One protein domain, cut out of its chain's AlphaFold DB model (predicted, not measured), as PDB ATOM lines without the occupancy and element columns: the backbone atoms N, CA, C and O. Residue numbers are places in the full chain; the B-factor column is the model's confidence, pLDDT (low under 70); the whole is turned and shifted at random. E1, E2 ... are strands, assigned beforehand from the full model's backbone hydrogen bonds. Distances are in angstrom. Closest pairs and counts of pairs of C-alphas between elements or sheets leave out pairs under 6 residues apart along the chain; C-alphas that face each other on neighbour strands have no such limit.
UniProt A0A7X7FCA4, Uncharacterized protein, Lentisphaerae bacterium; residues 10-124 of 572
ATOM      1  N   TRP A  10     294.159 184.064 276.003       90.75
ATOM      2  CA  TRP A  10     295.581 183.803 276.173       90.75
ATOM      3  C   TRP A  10     296.278 185.060 276.670       90.75
ATOM      4  O   TRP A  10     295.844 186.182 276.400       90.75
ATOM      5  N   ARG A  11     297.372 184.857 277.398       91.38
ATOM      6  CA  ARG A  11     298.224 185.932 277.882       91.38
ATOM      7  C   ARG A  11     299.680 185.500 277.911       91.38
ATOM      8  O   ARG A  11     299.988 184.401 278.366       91.38
ATOM      9  N   VAL A  12     300.565 186.401 277.509       93.38
ATOM     10  CA  VAL A  12     302.009 186.299 277.702       93.38
ATOM     11  C   VAL A  12     302.501 187.519 278.469       93.38
ATOM     12  O   VAL A  12     302.165 188.648 278.118       93.38
ATOM     13  N   GLN A  13     303.307 187.294 279.502       92.31
ATOM     14  CA  GLN A  13     304.072 188.326 280.188       92.31
ATOM     15  C   GLN A  13     305.548 188.156 279.819       92.31
ATOM     16  O   GLN A  13     306.134 187.104 280.078       92.31
ATOM     17  N   ALA A  14     306.127 189.187 279.205       93.75
ATOM     18  CA  ALA A  14     307.524 189.227 278.777       93.75
ATOM     19  C   ALA A  14     308.202 190.522 279.266       93.75
ATOM     20  O   ALA A  14     307.559 191.371 279.886       93.75
ATOM     21  N   ALA A  15     309.488 190.714 278.958       91.81
ATOM     22  CA  ALA A  15     310.252 191.885 279.403       91.81
ATOM     23  C   ALA A  15     309.661 193.216 278.904       91.81
ATOM     24  O   ALA A  15     309.739 194.236 279.579       91.81
ATOM     25  N   GLY A  16     309.063 193.209 277.708       87.81
ATOM     26  CA  GLY A  16     308.466 194.396 277.091       87.81
ATOM     27  C   GLY A  16     307.038 194.717 277.543       87.81
ATOM     28  O   GLY A  16     306.498 195.727 277.097       87.81
ATOM     29  N   GLY A  17     306.420 193.879 278.382       89.12
ATOM     30  CA  GLY A  17     305.042 194.052 278.842       89.12
ATOM     31  C   GLY A  17     304.176 192.799 278.694       89.12
ATOM     32  O   GLY A  17     304.673 191.673 278.688       89.12
ATOM     33  N   ALA A  18     302.863 193.016 278.607       89.25
ATOM     34  CA  ALA A  18     301.861 191.963 278.485       89.25
ATOM     35  C   ALA A  18     301.247 191.944 277.078       89.25
ATOM     36  O   ALA A  18     300.883 192.994 276.545       89.25
ATOM     37  N   TRP A  19     301.068 190.750 276.519       90.62
ATOM     38  CA  TRP A  19     300.248 190.495 275.335       90.62
ATOM     39  C   TRP A  19     299.071 189.636 275.761       90.62
ATOM     40  O   TRP A  19     299.280 188.562 276.315       90.62
ATOM     41  N   GLU A  20     297.851 190.094 275.523       89.06
ATOM     42  CA  GLU A  20     296.642 189.348 275.854       89.06
ATOM     43  C   GLU A  20     295.571 189.582 274.794       89.06
ATOM     44  O   GLU A  20     295.414 190.696 274.295       89.06
ATOM     45  N   ASP A  21     294.850 188.524 274.434       88.50
ATOM     46  CA  ASP A  21     293.693 188.604 273.545       88.50
ATOM     47  C   ASP A  21     292.760 187.408 273.794       88.50
ATOM     48  O   ASP A  21     293.105 186.416 274.450       88.50
ATOM     49  N   ARG A  22     291.556 187.484 273.232       87.75
ATOM     50  CA  ARG A  22     290.708 186.313 273.030       87.75
ATOM     51  C   ARG A  22     291.348 185.416 271.978       87.75
ATOM     52  O   ARG A  22     291.817 185.865 270.934       87.75
ATOM     53  N   PHE A  23     291.340 184.121 272.244       86.31
ATOM     54  CA  PHE A  23     291.845 183.132 271.316       86.31
ATOM     55  C   PHE A  23     290.923 183.010 270.098       86.31
ATOM     56  O   PHE A  23     289.710 182.832 270.224       86.31
ATOM     57  N   ARG A  24     291.522 183.085 268.910       85.12
ATOM     58  CA  ARG A  24     290.901 182.764 267.624       85.12
ATOM     59  C   ARG A  24     291.992 182.416 266.619       85.12
ATOM     60  O   ARG A  24     293.027 183.079 266.603       85.12
ATOM     61  N   THR A  25     291.732 181.467 265.723       85.69
ATOM     62  CA  THR A  25     292.592 181.287 264.549       85.69
ATOM     63  C   THR A  25     292.408 182.469 263.597       85.69
ATOM     64  O   THR A  25     291.305 182.698 263.091       85.69
ATOM     65  N   ARG A  26     293.483 183.221 263.334       81.44
ATOM     66  CA  ARG A  26     293.436 184.425 262.478       81.44
ATOM     67  C   ARG A  26     293.427 184.078 260.992       81.44
ATOM     68  O   ARG A  26     292.712 184.710 260.218       81.44
ATOM     69  N   HIS A  27     294.178 183.045 260.613       78.25
ATOM     70  CA  HIS A  27     294.368 182.618 259.225       78.25
ATOM     71  C   HIS A  27     294.057 181.121 259.076       78.25
ATOM     72  O   HIS A  27     294.969 180.295 259.023       78.25
ATOM     73  N   PRO A  28     292.765 180.739 259.036       76.31
ATOM     74  CA  PRO A  28     292.373 179.332 259.055       76.31
ATOM     75  C   PRO A  28     292.717 178.580 257.765       76.31
ATOM     76  O   PRO A  28     292.872 177.373 257.806       76.31
ATOM     77  N   LEU A  29     292.843 179.286 256.637       73.44
ATOM     78  CA  LEU A  29     293.059 178.689 255.313       73.44
ATOM     79  C   LEU A  29     294.424 179.039 254.703       73.44
ATOM     80  O   LEU A  29     294.679 178.731 253.543       73.44
ATOM     81  N   ALA A  30     295.287 179.737 255.441       66.00
ATOM     82  CA  ALA A  30     296.568 180.210 254.927       66.00
ATOM     83  C   ALA A  30     297.684 179.865 255.903       66.00
ATOM     84  O   ALA A  30     297.565 180.143 257.095       66.00
ATOM     85  N   ASN A  31     298.753 179.255 255.384       62.25
ATOM     86  CA  ASN A  31     299.935 178.903 256.162       62.25
ATOM     87  C   ASN A  31     300.734 180.153 256.502       62.25
ATOM     88  O   ASN A  31     300.635 180.576 257.631       62.25
ATOM     89  N   ALA A  32     301.398 180.825 255.573       68.81
ATOM     90  CA  ALA A  32     301.949 182.159 255.810       68.81
ATOM     91  C   ALA A  32     302.122 182.880 254.473       68.81
ATOM     92  O   ALA A  32     302.130 182.245 253.416       68.81
ATOM     93  N   PHE A  33     302.306 184.193 254.517       64.81
ATOM     94  CA  PHE A  33     302.610 185.019 253.357       64.81
ATOM     95  C   PHE A  33     304.024 185.573 253.488       64.81
ATOM     96  O   PHE A  33     304.346 186.260 254.455       64.81
ATOM     97  N   LYS A  34     304.877 185.312 252.498       63.12
ATOM     98  CA  LYS A  34     306.175 185.983 252.390       63.12
ATOM     99  C   LYS A  34     306.036 187.148 251.413       63.12
ATOM    100  O   LYS A  34     305.845 186.928 250.221       63.12
ATOM    101  N   GLY A  35     306.062 188.373 251.935       62.44
ATOM    102  CA  GLY A  35     306.069 189.600 251.134       62.44
ATOM    103  C   GLY A  35     307.490 190.073 250.812       62.44
ATOM    104  O   GLY A  35     308.463 189.514 251.306       62.44
ATOM    105  N   ASN A  36     307.609 191.141 250.023       65.62
ATOM    106  CA  ASN A  36     308.877 191.815 249.705       65.62
ATOM    107  C   ASN A  36     309.300 192.873 250.747       65.62
ATOM    108  O   ASN A  36     310.255 193.602 250.516       65.62
ATOM    109  N   VAL A  37     308.572 192.979 251.863       72.81
ATOM    110  CA  VAL A  37     308.712 194.054 252.864       72.81
ATOM    111  C   VAL A  37     309.357 193.594 254.178       72.81
ATOM    112  O   VAL A  37     310.000 194.397 254.854       72.81
ATOM    113  N   TYR A  38     309.173 192.322 254.533       76.75
ATOM    114  CA  TYR A  38     309.623 191.723 255.788       76.75
ATOM    115  C   TYR A  38     310.546 190.533 255.518       76.75
ATOM    116  O   TYR A  38     310.337 189.785 254.557       76.75
ATOM    117  N   HIS A  39     311.540 190.343 256.382       75.00
ATOM    118  CA  HIS A  39     312.409 189.170 256.390       75.00
ATOM    119  C   HIS A  39     311.644 187.934 256.878       75.00
ATOM    120  O   HIS A  39     311.847 186.833 256.350       75.00
ATOM    121  N   LEU A  40     310.734 188.112 257.844       76.88
ATOM    122  CA  LEU A  40     309.941 187.034 258.421       76.88
ATOM    123  C   LEU A  40     308.586 186.904 257.709       76.88
ATOM    124  O   LEU A  40     307.949 187.911 257.371       76.88
ATOM    125  N   PRO A  41     308.099 185.669 257.495       72.56
ATOM    126  CA  PRO A  41     306.758 185.449 256.972       72.56
ATOM    127  C   PRO A  41     305.681 186.076 257.862       72.56
ATOM    128  O   PRO A  41     305.754 186.050 259.089       72.56
ATOM    129  N   GLN A  42     304.661 186.631 257.217       74.94
ATOM    130  CA  GLN A  42     303.555 187.348 257.839       74.94
ATOM    131  C   GLN A  42     302.254 186.558 257.721       74.94
ATOM    132  O   GLN A  42     302.119 185.671 256.879       74.94
ATOM    133  N   GLY A  43     301.264 186.907 258.545       73.88
ATOM    134  CA  GLY A  43     299.930 186.300 258.478       73.88
ATOM    135  C   GLY A  43     299.940 184.786 258.708       73.88
ATOM    136  O   GLY A  43     299.191 184.065 258.055       73.88
ATOM    137  N   GLY A  44     300.830 184.327 259.593       79.00
ATOM    138  CA  GLY A  44     300.991 182.923 259.949       79.00
ATOM    139  C   GLY A  44     300.251 182.497 261.219       79.00
ATOM    140  O   GLY A  44     299.521 183.279 261.841       79.00
ATOM    141  N   ASN A  45     300.497 181.255 261.631       82.88
ATOM    142  CA  ASN A  45     299.932 180.646 262.834       82.88
ATOM    143  C   ASN A  45     300.545 181.171 264.145       82.88
ATOM    144  O   ASN A  45     300.004 180.928 265.216       82.88
ATOM    145  N   VAL A  46     301.659 181.907 264.104       87.75
ATOM    146  CA  VAL A  46     302.326 182.424 265.311       87.75
ATOM    147  C   VAL A  46     301.623 183.678 265.847       87.75
ATOM    148  O   VAL A  46     301.682 184.743 265.232       87.75
ATOM    149  N   LEU A  47     300.985 183.581 267.017       88.62
ATOM    150  CA  LEU A  47     300.376 184.707 267.742       88.62
ATOM    151  C   LEU A  47     301.417 185.579 268.447       88.62
ATOM    152  O   LEU A  47     301.288 186.801 268.462       88.62
ATOM    153  N   TRP A  48     302.429 184.945 269.036       92.12
ATOM    154  CA  TRP A  48     303.490 185.591 269.804       92.12
ATOM    155  C   TRP A  48     304.743 184.713 269.799       92.12
ATOM    156  O   TRP A  48     304.632 183.486 269.727       92.12
ATOM    157  N   HIS A  49     305.930 185.314 269.911       90.88
ATOM    158  CA  HIS A  49     307.156 184.556 270.150       90.88
ATOM    159  C   HIS A  49     308.222 185.336 270.919       90.88
ATOM    160  O   HIS A  49     308.334 186.561 270.808       90.88
ATOM    161  N   SER A  50     309.052 184.590 271.645       92.62
ATOM    162  CA  SER A  50     310.016 185.142 272.595       92.62
ATOM    163  C   SER A  50     311.239 185.798 271.956       92.62
ATOM    164  O   SER A  50     311.991 186.446 272.662       92.62
ATOM    165  N   LEU A  51     311.484 185.633 270.653       89.44
ATOM    166  CA  LEU A  51     312.654 186.246 270.006       89.44
ATOM    167  C   LEU A  51     312.407 187.716 269.636       89.44
ATOM    168  O   LEU A  51     313.278 188.542 269.858       89.44
ATOM    169  N   ILE A  52     311.215 188.088 269.147       89.31
ATOM    170  CA  ILE A  52     310.862 189.510 268.922       89.31
ATOM    171  C   ILE A  52     310.424 190.189 270.229       89.31
ATOM    172  O   ILE A  52     310.550 191.411 270.381       89.31
ATOM    173  N   HIS A  53     309.889 189.407 271.166       92.62
ATOM    174  CA  HIS A  53     309.398 189.860 272.463       92.62
ATOM    175  C   HIS A  53     310.074 189.049 273.584       92.62
ATOM    176  O   HIS A  53     309.474 188.096 274.076       92.62
ATOM    177  N   PRO A  54     311.312 189.390 273.989       93.38
ATOM    178  CA  PRO A  54     312.093 188.597 274.939       93.38
ATOM    179  C   PRO A  54     311.369 188.395 276.262       93.38
ATOM    180  O   PRO A  54     310.764 189.325 276.804       93.38
ATOM    181  N   PHE A  55     311.475 187.183 276.807       94.06
ATOM    182  CA  PHE A  55     311.169 186.959 278.215       94.06
ATOM    183  C   PHE A  55     312.083 187.813 279.097       94.06
ATOM    184  O   PHE A  55     313.212 188.141 278.730       94.06
ATOM    185  N   GLY A  56     311.555 188.203 280.251       92.94
ATOM    186  CA  GLY A  56     312.313 188.880 281.287       92.94
ATOM    187  C   GLY A  56     313.071 187.911 282.186       92.94
ATOM    188  O   GLY A  56     313.079 186.697 282.004       92.94
ATOM    189  N   LEU A  57     313.696 188.501 283.191       92.25
ATOM    190  CA  LEU A  57     314.663 187.907 284.103       92.25
ATOM    191  C   LEU A  57     314.014 187.489 285.429       92.25
ATOM    192  O   LEU A  57     314.673 187.382 286.456       92.25
ATOM    193  N   SER A  58     312.702 187.256 285.418       89.00
ATOM    194  CA  SER A  58     311.977 186.638 286.524       89.00
ATOM    195  C   SER A  58     310.877 185.728 285.978       89.00
ATOM    196  O   SER A  58     310.419 185.904 284.847       89.00
ATOM    197  N   ALA A  59     310.404 184.793 286.803       83.19
ATOM    198  CA  ALA A  59     309.301 183.906 286.440       83.19
ATOM    199  C   ALA A  59     307.985 184.658 286.153       83.19
ATOM    200  O   ALA A  59     307.137 184.153 285.418       83.19
ATOM    201  N   ASP A  60     307.809 185.865 286.700       84.81
ATOM    202  CA  ASP A  60     306.638 186.696 286.418       84.81
ATOM    203  C   ASP A  60     306.741 187.392 285.063       84.81
ATOM    204  O   ASP A  60     305.720 187.642 284.433       84.81
ATOM    205  N   GLN A  61     307.955 187.656 284.577       90.12
ATOM    206  CA  GLN A  61     308.200 188.187 283.233       90.12
ATOM    207  C   GLN A  61     308.564 187.092 282.216       90.12
ATOM    208  O   GLN A  61     309.025 187.400 281.117       90.12
ATOM    209  N   ALA A  62     308.347 185.825 282.563       93.19
ATOM    210  CA  ALA A  62     308.538 184.671 281.694       93.19
ATOM    211  C   ALA A  62     307.345 183.708 281.822       93.19
ATOM    212  O   ALA A  62     307.489 182.530 282.155       93.19
ATOM    213  N   LEU A  63     306.139 184.241 281.601       92.62
ATOM    214  CA  LEU A  63     304.867 183.555 281.840       92.62
ATOM    215  C   LEU A  63     304.018 183.521 280.569       92.62
ATOM    216  O   LEU A  63     303.806 184.544 279.921       92.62
ATOM    217  N   LEU A  64     303.445 182.359 280.275       94.00
ATOM    218  CA  LEU A  64     302.391 182.173 279.283       94.00
ATOM    219  C   LEU A  64     301.196 181.499 279.953       94.00
ATOM    220  O   LEU A  64     301.371 180.583 280.749       94.00
ATOM    221  N   SER A  65     299.976 181.937 279.662       92.12
ATOM    222  CA  SER A  65     298.776 181.349 280.255       92.12
ATOM    223  C   SER A  65     297.583 181.335 279.311       92.12
ATOM    224  O   SER A  65     297.458 182.191 278.436       92.12
ATOM    225  N   PHE A  66     296.692 180.372 279.538       90.12
ATOM    226  CA  PHE A  66     295.398 180.255 278.884       90.12
ATOM    227  C   PHE A  66     294.294 180.074 279.914       90.12
ATOM    228  O   PHE A  66     294.477 179.420 280.944       90.12
ATOM    229  N   GLN A  67     293.128 180.633 279.616       87.88
ATOM    230  CA  GLN A  67     291.933 180.528 280.444       87.88
ATOM    231  C   GLN A  67     290.727 180.236 279.562       87.88
ATOM    232  O   GLN A  67     290.539 180.884 278.538       87.88
ATOM    233  N   SER A  68     289.906 179.275 279.966       84.75
ATOM    234  CA  SER A  68     288.636 178.927 279.329       84.75
ATOM    235  C   SER A  68     287.601 178.572 280.405       84.75
ATOM    236  O   SER A  68     287.981 178.318 281.551       84.75
ATOM    237  N   PRO A  69     286.303 178.470 280.070       81.81
ATOM    238  CA  PRO A  69     285.291 177.964 280.998       81.81
ATOM    239  C   PRO A  69     285.574 176.554 281.540       81.81
ATOM    240  O   PRO A  69     285.083 176.211 282.608       81.81
ATOM    241  N   ALA A  70     286.364 175.744 280.825       81.56
ATOM    242  CA  ALA A  70     286.731 174.391 281.241       81.56
ATOM    243  C   ALA A  70     287.931 174.346 282.208       81.56
ATOM    244  O   ALA A  70     288.217 173.294 282.773       81.56
ATOM    245  N   GLY A  71     288.644 175.461 282.397       85.94
ATOM    246  CA  GLY A  71     289.821 175.528 283.258       85.94
ATOM    247  C   GLY A  71     290.899 176.473 282.740       85.94
ATOM    248  O   GLY A  71     290.729 177.174 281.737       85.94
ATOM    249  N   SER A  72     292.030 176.486 283.439       89.19
ATOM    250  CA  SER A  72     293.159 177.354 283.128       89.19
ATOM    251  C   SER A  72     294.495 176.630 283.232       89.19
ATOM    252  O   SER A  72     294.650 175.674 283.989       89.19
ATOM    253  N   VAL A  73     295.473 177.121 282.476       91.25
ATOM    254  CA  VAL A  73     296.843 176.609 282.489       91.25
ATOM    255  C   VAL A  73     297.834 177.760 282.375       91.25
ATOM    256  O   VAL A  73     297.603 178.725 281.650       91.25
ATOM    257  N   ALA A  74     298.940 177.664 283.098       92.31
ATOM    258  CA  ALA A  74     300.048 178.599 283.076       92.31
ATOM    259  C   ALA A  74     301.373 177.843 282.973       92.31
ATOM    260  O   ALA A  74     301.606 176.881 283.704       92.31
ATOM    261  N   LEU A  75     302.234 178.317 282.077       95.25
ATOM    262  CA  LEU A  75     303.622 177.915 281.924       95.25
ATOM    263  C   LEU A  75     304.501 179.055 282.433       95.25
ATOM    264  O   LEU A  75     304.495 180.144 281.856       95.25
ATOM    265  N   ARG A  76     305.254 178.807 283.504       94.75
ATOM    266  CA  ARG A  76     306.228 179.760 284.060       94.75
ATOM    267  C   ARG A  76     307.628 179.241 283.808       94.75
ATOM    268  O   ARG A  76     307.983 178.189 284.342       94.75
ATOM    269  N   PHE A  77     308.400 179.959 283.007       94.06
ATOM    270  CA  PHE A  77     309.779 179.612 282.693       94.06
ATOM    271  C   PHE A  77     310.717 180.177 283.758       94.06
ATOM    272  O   PHE A  77     310.539 181.297 284.235       94.06
ATOM    273  N   ALA A  78     311.713 179.388 284.148       91.88
ATOM    274  CA  ALA A  78     312.725 179.843 285.087       91.88
ATOM    275  C   ALA A  78     313.689 180.799 284.366       91.88
ATOM    276  O   ALA A  78     314.220 180.467 283.306       91.88
ATOM    277  N   ALA A  79     313.896 181.994 284.920       86.31
ATOM    278  CA  ALA A  79     314.726 183.034 284.302       86.31
ATOM    279  C   ALA A  79     316.198 182.619 284.152       86.31
ATOM    280  O   ALA A  79     316.878 183.018 283.209       86.31
ATOM    281  N   ASP A  80     316.663 181.771 285.064       86.62
ATOM    282  CA  ASP A  80     317.981 181.157 285.070       86.62
ATOM    283  C   ASP A  80     318.055 179.900 284.199       86.62
ATOM    284  O   ASP A  80     319.090 179.259 284.229       86.62
ATOM    285  N   ALA A  81     317.004 179.519 283.462       89.12
ATOM    286  CA  ALA A  81     316.983 178.341 282.588       89.12
ATOM    287  C   ALA A  81     315.961 178.494 281.446       89.12
ATOM    288  O   ALA A  81     315.102 177.635 281.221       89.12
ATOM    289  N   LEU A  82     316.023 179.623 280.732       90.88
ATOM    290  CA  LEU A  82     315.120 179.923 279.617       90.88
ATOM    291  C   LEU A  82     315.450 179.073 278.370       90.88
ATOM    292  O   LEU A  82     316.620 179.015 277.973       90.88
ATOM    293  N   PRO A  83     314.449 178.510 277.665       91.19
ATOM    294  CA  PRO A  83     314.662 177.864 276.364       91.19
ATOM    295  C   PRO A  83     315.131 178.881 275.313       91.19
ATOM    296  O   PRO A  83     314.948 180.085 275.494       91.19
ATOM    297  N   GLY A  84     315.716 178.425 274.203       86.94
ATOM    298  CA  GLY A  84     316.177 179.286 273.105       86.94
ATOM    299  C   GLY A  84     315.066 180.125 272.494       86.94
ATOM    300  O   GLY A  84     315.262 181.317 272.267       86.94
ATOM    301  N   ALA A  85     313.889 179.533 272.292       89.44
ATOM    302  CA  ALA A  85     312.704 180.265 271.870       89.44
ATOM    303  C   ALA A  85     311.404 179.589 272.325       89.44
ATOM    304  O   ALA A  85     311.334 178.371 272.476       89.44
ATOM    305  N   VAL A  86     310.351 180.389 272.492       92.69
ATOM    306  CA  VAL A  86     308.980 179.931 272.738       92.69
ATOM    307  C   VAL A  86     308.045 180.632 271.770       92.69
ATOM    308  O   VAL A  86     308.137 181.846 271.590       92.69
ATOM    309  N   TYR A  87     307.137 179.869 271.173       92.06
ATOM    310  CA  TYR A  87     306.125 180.355 270.246       92.06
ATOM    311  C   TYR A  87     304.746 179.970 270.755       92.06
ATOM    312  O   TYR A  87     304.510 178.832 271.160       92.06
ATOM    313  N   LEU A  88     303.832 180.927 270.684       92.56
ATOM    314  CA  LEU A  88     302.410 180.701 270.843       92.56
ATOM    315  C   LEU A  88     301.786 180.580 269.454       92.56
ATOM    316  O   LEU A  88     301.865 181.525 268.668       92.56
ATOM    317  N   LEU A  89     301.162 179.443 269.162       89.56
ATOM    318  CA  LEU A  89     300.538 179.155 267.872       89.56
ATOM    319  C   LEU A  89     299.009 179.123 268.009       89.56
ATOM    320  O   LEU A  89     298.485 178.583 268.984       89.56
ATOM    321  N   ASP A  90     298.293 179.672 267.025       86.75
ATOM    322  CA  ASP A  90     296.827 179.604 266.930       86.75
ATOM    323  C   ASP A  90     296.298 178.354 266.215       86.75
ATOM    324  O   ASP A  90     295.082 178.147 266.189       86.75
ATOM    325  N   ARG A  91     297.198 177.555 265.626       82.75
ATOM    326  CA  ARG A  91     296.918 176.242 265.036       82.75
ATOM    327  C   ARG A  91     298.188 175.450 264.721       82.75
ATOM    328  O   ARG A  91     299.266 176.030 264.547       82.75
ATOM    329  N   LEU A  92     298.017 174.147 264.522       80.50
ATOM    330  CA  LEU A  92     298.996 173.234 263.936       80.50
ATOM    331  C   LEU A  92     298.338 172.417 262.815       80.50
ATOM    332  O   LEU A  92     297.533 171.525 263.067       80.50
ATOM    333  N   GLY A  93     298.670 172.722 261.557       75.88
ATOM    334  CA  GLY A  93     297.968 172.129 260.416       75.88
ATOM    335  C   GLY A  93     296.479 172.485 260.452       75.88
ATOM    336  O   GLY A  93     296.145 173.671 260.528       75.88
ATOM    337  N   GLU A  94     295.621 171.465 260.429       78.38
ATOM    338  CA  GLU A  94     294.157 171.582 260.536       78.38
ATOM    339  C   GLU A  94     293.660 171.633 261.997       78.38
ATOM    340  O   GLU A  94     292.470 171.832 262.242       78.38
ATOM    341  N   ASP A  95     294.541 171.450 262.989       82.62
ATOM    342  CA  ASP A  95     294.172 171.569 264.400       82.62
ATOM    343  C   ASP A  95     294.191 173.038 264.838       82.62
ATOM    344  O   ASP A  95     295.247 173.634 265.047       82.62
ATOM    345  N   HIS A  96     293.005 173.620 265.000       83.88
ATOM    346  CA  HIS A  96     292.791 175.037 265.294       83.88
ATOM    347  C   HIS A  96     292.907 175.429 266.782       83.88
ATOM    348  O   HIS A  96     292.413 176.482 267.179       83.88
ATOM    349  N   ASN A  97     293.533 174.611 267.624       83.12
ATOM    350  CA  ASN A  97     293.670 174.875 269.060       83.12
ATOM    351  C   ASN A  97     294.939 175.680 269.424       83.12
ATOM    352  O   ASN A  97     295.886 175.744 268.634       83.12
ATOM    353  N   PRO A  98     294.994 176.312 270.617       85.56
ATOM    354  CA  PRO A  98     296.209 176.965 271.094       85.56
ATOM    355  C   PRO A  98     297.324 175.949 271.336       85.56
ATOM    356  O   PRO A  98     297.143 174.990 272.083       85.56
ATOM    357  N   HIS A  99     298.502 176.206 270.774       88.75
ATOM    358  CA  HIS A  99     299.691 175.386 270.993       88.75
ATOM    359  C   HIS A  99     300.850 176.239 271.501       88.75
ATOM    360  O   HIS A  99     301.017 177.393 271.106       88.75
ATOM    361  N   VAL A 100     301.686 175.648 272.354       92.19
ATOM    362  CA  VAL A 100     302.956 176.241 272.770       92.19
ATOM    363  C   VAL A 100     304.073 175.384 272.205       92.19
ATOM    364  O   VAL A 100     304.192 174.211 272.548       92.19
ATOM    365  N   PHE A 101     304.893 175.974 271.343       91.38
ATOM    366  CA  PHE A 101     306.090 175.329 270.826       91.38
ATOM    367  C   PHE A 101     307.315 175.872 271.556       91.38
ATOM    368  O   PHE A 101     307.582 177.075 271.526       91.38
ATOM    369  N   ILE A 102     308.046 174.982 272.225       91.31
ATOM    370  CA  ILE A 102     309.255 175.310 272.980       91.31
ATOM    371  C   ILE A 102     310.441 174.738 272.223       91.31
ATOM    372  O   ILE A 102     310.489 173.546 271.930       91.31
ATOM    373  N   MET A 103     311.401 175.598 271.916       85.56
ATOM    374  CA  MET A 103     312.576 175.243 271.148       85.56
ATOM    375  C   MET A 103     313.827 175.486 271.970       85.56
ATOM    376  O   MET A 103     314.039 176.570 272.518       85.56
ATOM    377  N   TRP A 104     314.676 174.466 272.011       82.44
ATOM    378  CA  TRP A 104     315.936 174.528 272.723       82.44
ATOM    379  C   TRP A 104     316.883 175.577 272.143       82.44
ATOM    380  O   TRP A 104     317.334 176.456 272.861       82.44
ATOM    381  N   ALA A 105     317.120 175.544 270.838       75.38
ATOM    382  CA  ALA A 105     317.898 176.544 270.123       75.38
ATOM    383  C   ALA A 105     317.281 176.744 268.741       75.38
ATOM    384  O   ALA A 105     316.893 175.765 268.102       75.38
ATOM    385  N   ALA A 106     317.176 177.993 268.284       70.94
ATOM    386  CA  ALA A 106     316.731 178.243 266.921       70.94
ATOM    387  C   ALA A 106     317.847 177.862 265.938       70.94
ATOM    388  O   ALA A 106     318.989 178.285 266.153       70.94
ATOM    389  N   PRO A 107     317.556 177.067 264.888       62.66
ATOM    390  CA  PRO A 107     318.535 176.755 263.855       62.66
ATOM    391  C   PRO A 107     319.160 178.032 263.298       62.66
ATOM    392  O   PRO A 107     318.446 179.002 263.048       62.66
ATOM    393  N   ASP A 108     320.485 178.024 263.153       62.91
ATOM    394  CA  ASP A 108     321.296 179.138 262.640       62.91
ATOM    395  C   ASP A 108     321.188 180.478 263.403       62.91
ATOM    396  O   ASP A 108     321.793 181.477 263.019       62.91
ATOM    397  N   SER A 109     320.487 180.515 264.544       73.56
ATOM    398  CA  SER A 109     320.493 181.697 265.400       73.56
ATOM    399  C   SER A 109     321.773 181.736 266.243       73.56
ATOM    400  O   SER A 109     322.122 180.745 266.898       73.56
ATOM    401  N   PRO A 110     322.452 182.893 266.301       73.19
ATOM    402  CA  PRO A 110     323.584 183.103 267.194       73.19
ATOM    403  C   PRO A 110     323.168 183.263 268.668       73.19
ATOM    404  O   PRO A 110     324.017 183.215 269.550       73.19
ATOM    405  N   GLN A 111     321.870 183.389 268.975       74.75
ATOM    406  CA  GLN A 111     321.341 183.522 270.341       74.75
ATOM    407  C   GLN A 111     321.068 182.167 271.008       74.75
ATOM    408  O   GLN A 111     319.954 181.882 271.463       74.75
ATOM    409  N   ARG A 112     322.075 181.294 271.075       74.38
ATOM    410  CA  ARG A 112     321.919 179.986 271.729       74.38
ATOM    411  C   ARG A 112     321.846 180.139 273.254       74.38
ATOM    412  O   ARG A 112     322.582 180.954 273.818       74.38
ATOM    413  N   PRO A 113     321.000 179.360 273.958       77.38
ATOM    414  CA  PRO A 113     321.129 179.242 275.404       77.38
ATOM    415  C   PRO A 113     322.550 178.824 275.780       77.38
ATOM    416  O   PRO A 113     323.164 178.002 275.107       77.38
ATOM    417  N   ARG A 114     323.067 179.396 276.869       74.44
ATOM    418  CA  ARG A 114     324.392 179.054 277.420       74.44
ATOM    419  C   ARG A 114     324.371 177.830 278.336       74.44
ATOM    420  O   ARG A 114     325.384 177.485 278.926       74.44
ATOM    421  N   GLN A 115     323.200 177.250 278.525       77.44
ATOM    422  CA  GLN A 115     322.956 176.114 279.403       77.44
ATOM    423  C   GLN A 115     322.546 174.936 278.546       77.44
ATOM    424  O   GLN A 115     322.144 175.187 277.419       77.44
ATOM    425  N   ASP A 116     322.577 173.726 279.114       80.62
ATOM    426  CA  ASP A 116     322.221 172.454 278.460       80.62
ATOM    427  C   ASP A 116     320.794 171.963 278.776       80.62
ATOM    428  O   ASP A 116     320.328 170.966 278.230       80.62
ATOM    429  N   SER A 117     320.071 172.666 279.657       87.06
ATOM    430  CA  SER A 117     318.650 172.410 279.923       87.06
ATOM    431  C   SER A 117     317.838 173.697 280.099       87.06
ATOM    432  O   SER A 117     318.392 174.767 280.349       87.06
ATOM    433  N   TYR A 118     316.514 173.596 279.952       91.25
ATOM    434  CA  TYR A 118     315.563 174.652 280.304       91.25
ATOM    435  C   TYR A 118     314.580 174.132 281.345       91.25
ATOM    436  O   TYR A 118     314.330 172.928 281.433       91.25
ATOM    437  N   ARG A 119     313.988 175.043 282.118       93.38
ATOM    438  CA  ARG A 119     313.023 174.693 283.161       93.38
ATOM    439  C   ARG A 119     311.761 175.529 283.041       93.38
ATOM    440  O   ARG A 119     311.812 176.747 282.881       93.38
ATOM    441  N   PHE A 120     310.621 174.869 283.187       94.50
ATOM    442  CA  PHE A 120     309.337 175.525 283.364       94.50
ATOM    443  C   PHE A 120     308.467 174.742 284.345       94.50
ATOM    444  O   PHE A 120     308.684 173.553 284.578       94.50
ATOM    445  N   THR A 121     307.487 175.422 284.925       94.50
ATOM    446  CA  THR A 121     306.442 174.803 285.745       94.50
ATOM    447  C   THR A 121     305.101 174.932 285.044       94.50
ATOM    448  O   THR A 121     304.846 175.927 284.361       94.50
ATOM    449  N   LEU A 122     304.262 173.912 285.214       94.31
ATOM    450  CA  LEU A 122     302.888 173.887 284.734       94.31
ATOM    451  C   LEU A 122     301.953 173.988 285.940       94.31
ATOM    452  O   LEU A 122     302.094 173.229 286.896       94.31
ATOM    453  N   GLY A 123     301.002 174.914 285.901       90.50
ATOM    454  CA  GLY A 123     300.016 175.081 286.968       90.50
ATOM    455  C   GLY A 123     298.737 175.744 286.475       90.50
ATOM    456  O   GLY A 123     298.599 176.027 285.288       90.50
ATOM    457  N   ALA A 124     297.799 176.010 287.382       86.19
ATOM    458  CA  ALA A 124     296.609 176.794 287.060       86.19
ATOM    459  C   ALA A 124     296.987 178.264 286.805       86.19
ATOM    460  O   ALA A 124     297.854 178.822 287.485       86.19
TER     461      ALA A 124
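What this domain is: This is residues 10 to 124 of the 572 residues of an uncharacterized protein of Lentisphaerae bacterium (UniProt A0A7X7FCA4). With little regular structure, two antiparallel sheets stand partly face to face, E3-E6-E7 over one face of E2-E1-E4-E5-E8. The printed part has 115 residues, 42 in eight named strands, E1 to E8 in chain order, with no named helix; the class is all strand. It is compact, radius of gyration of the C-alphas 14.6 A, and spans 40 by 38 by 24 A.

How they stand to each other: Start at E1, residues 10 to 14, in a hairpin with E2, residues 17 to 22: N 12 and O 19 are 2.8 A apart. E6, residues 85 to 89, and E7, residues 99 to 103, form another, N 89 to O 99 at 2.8 A. E1 and E3, residues 46 to 49, are near each other.

Where its parts are: Find C-alpha 10 at (295.581, 183.803, 276.173). E4 holds residues 63 to 68, E5 71 to 77 over 20.4 A, and E8 120 to 123, ending at (300.016, 175.081, 286.968).

The domain as a whole: The printed part has no cut. Residues 23 to 45, 50 to 62 and 104 to 119 are long links. Residues 30 to 36 and 107 to 108 have pLDDT under 70.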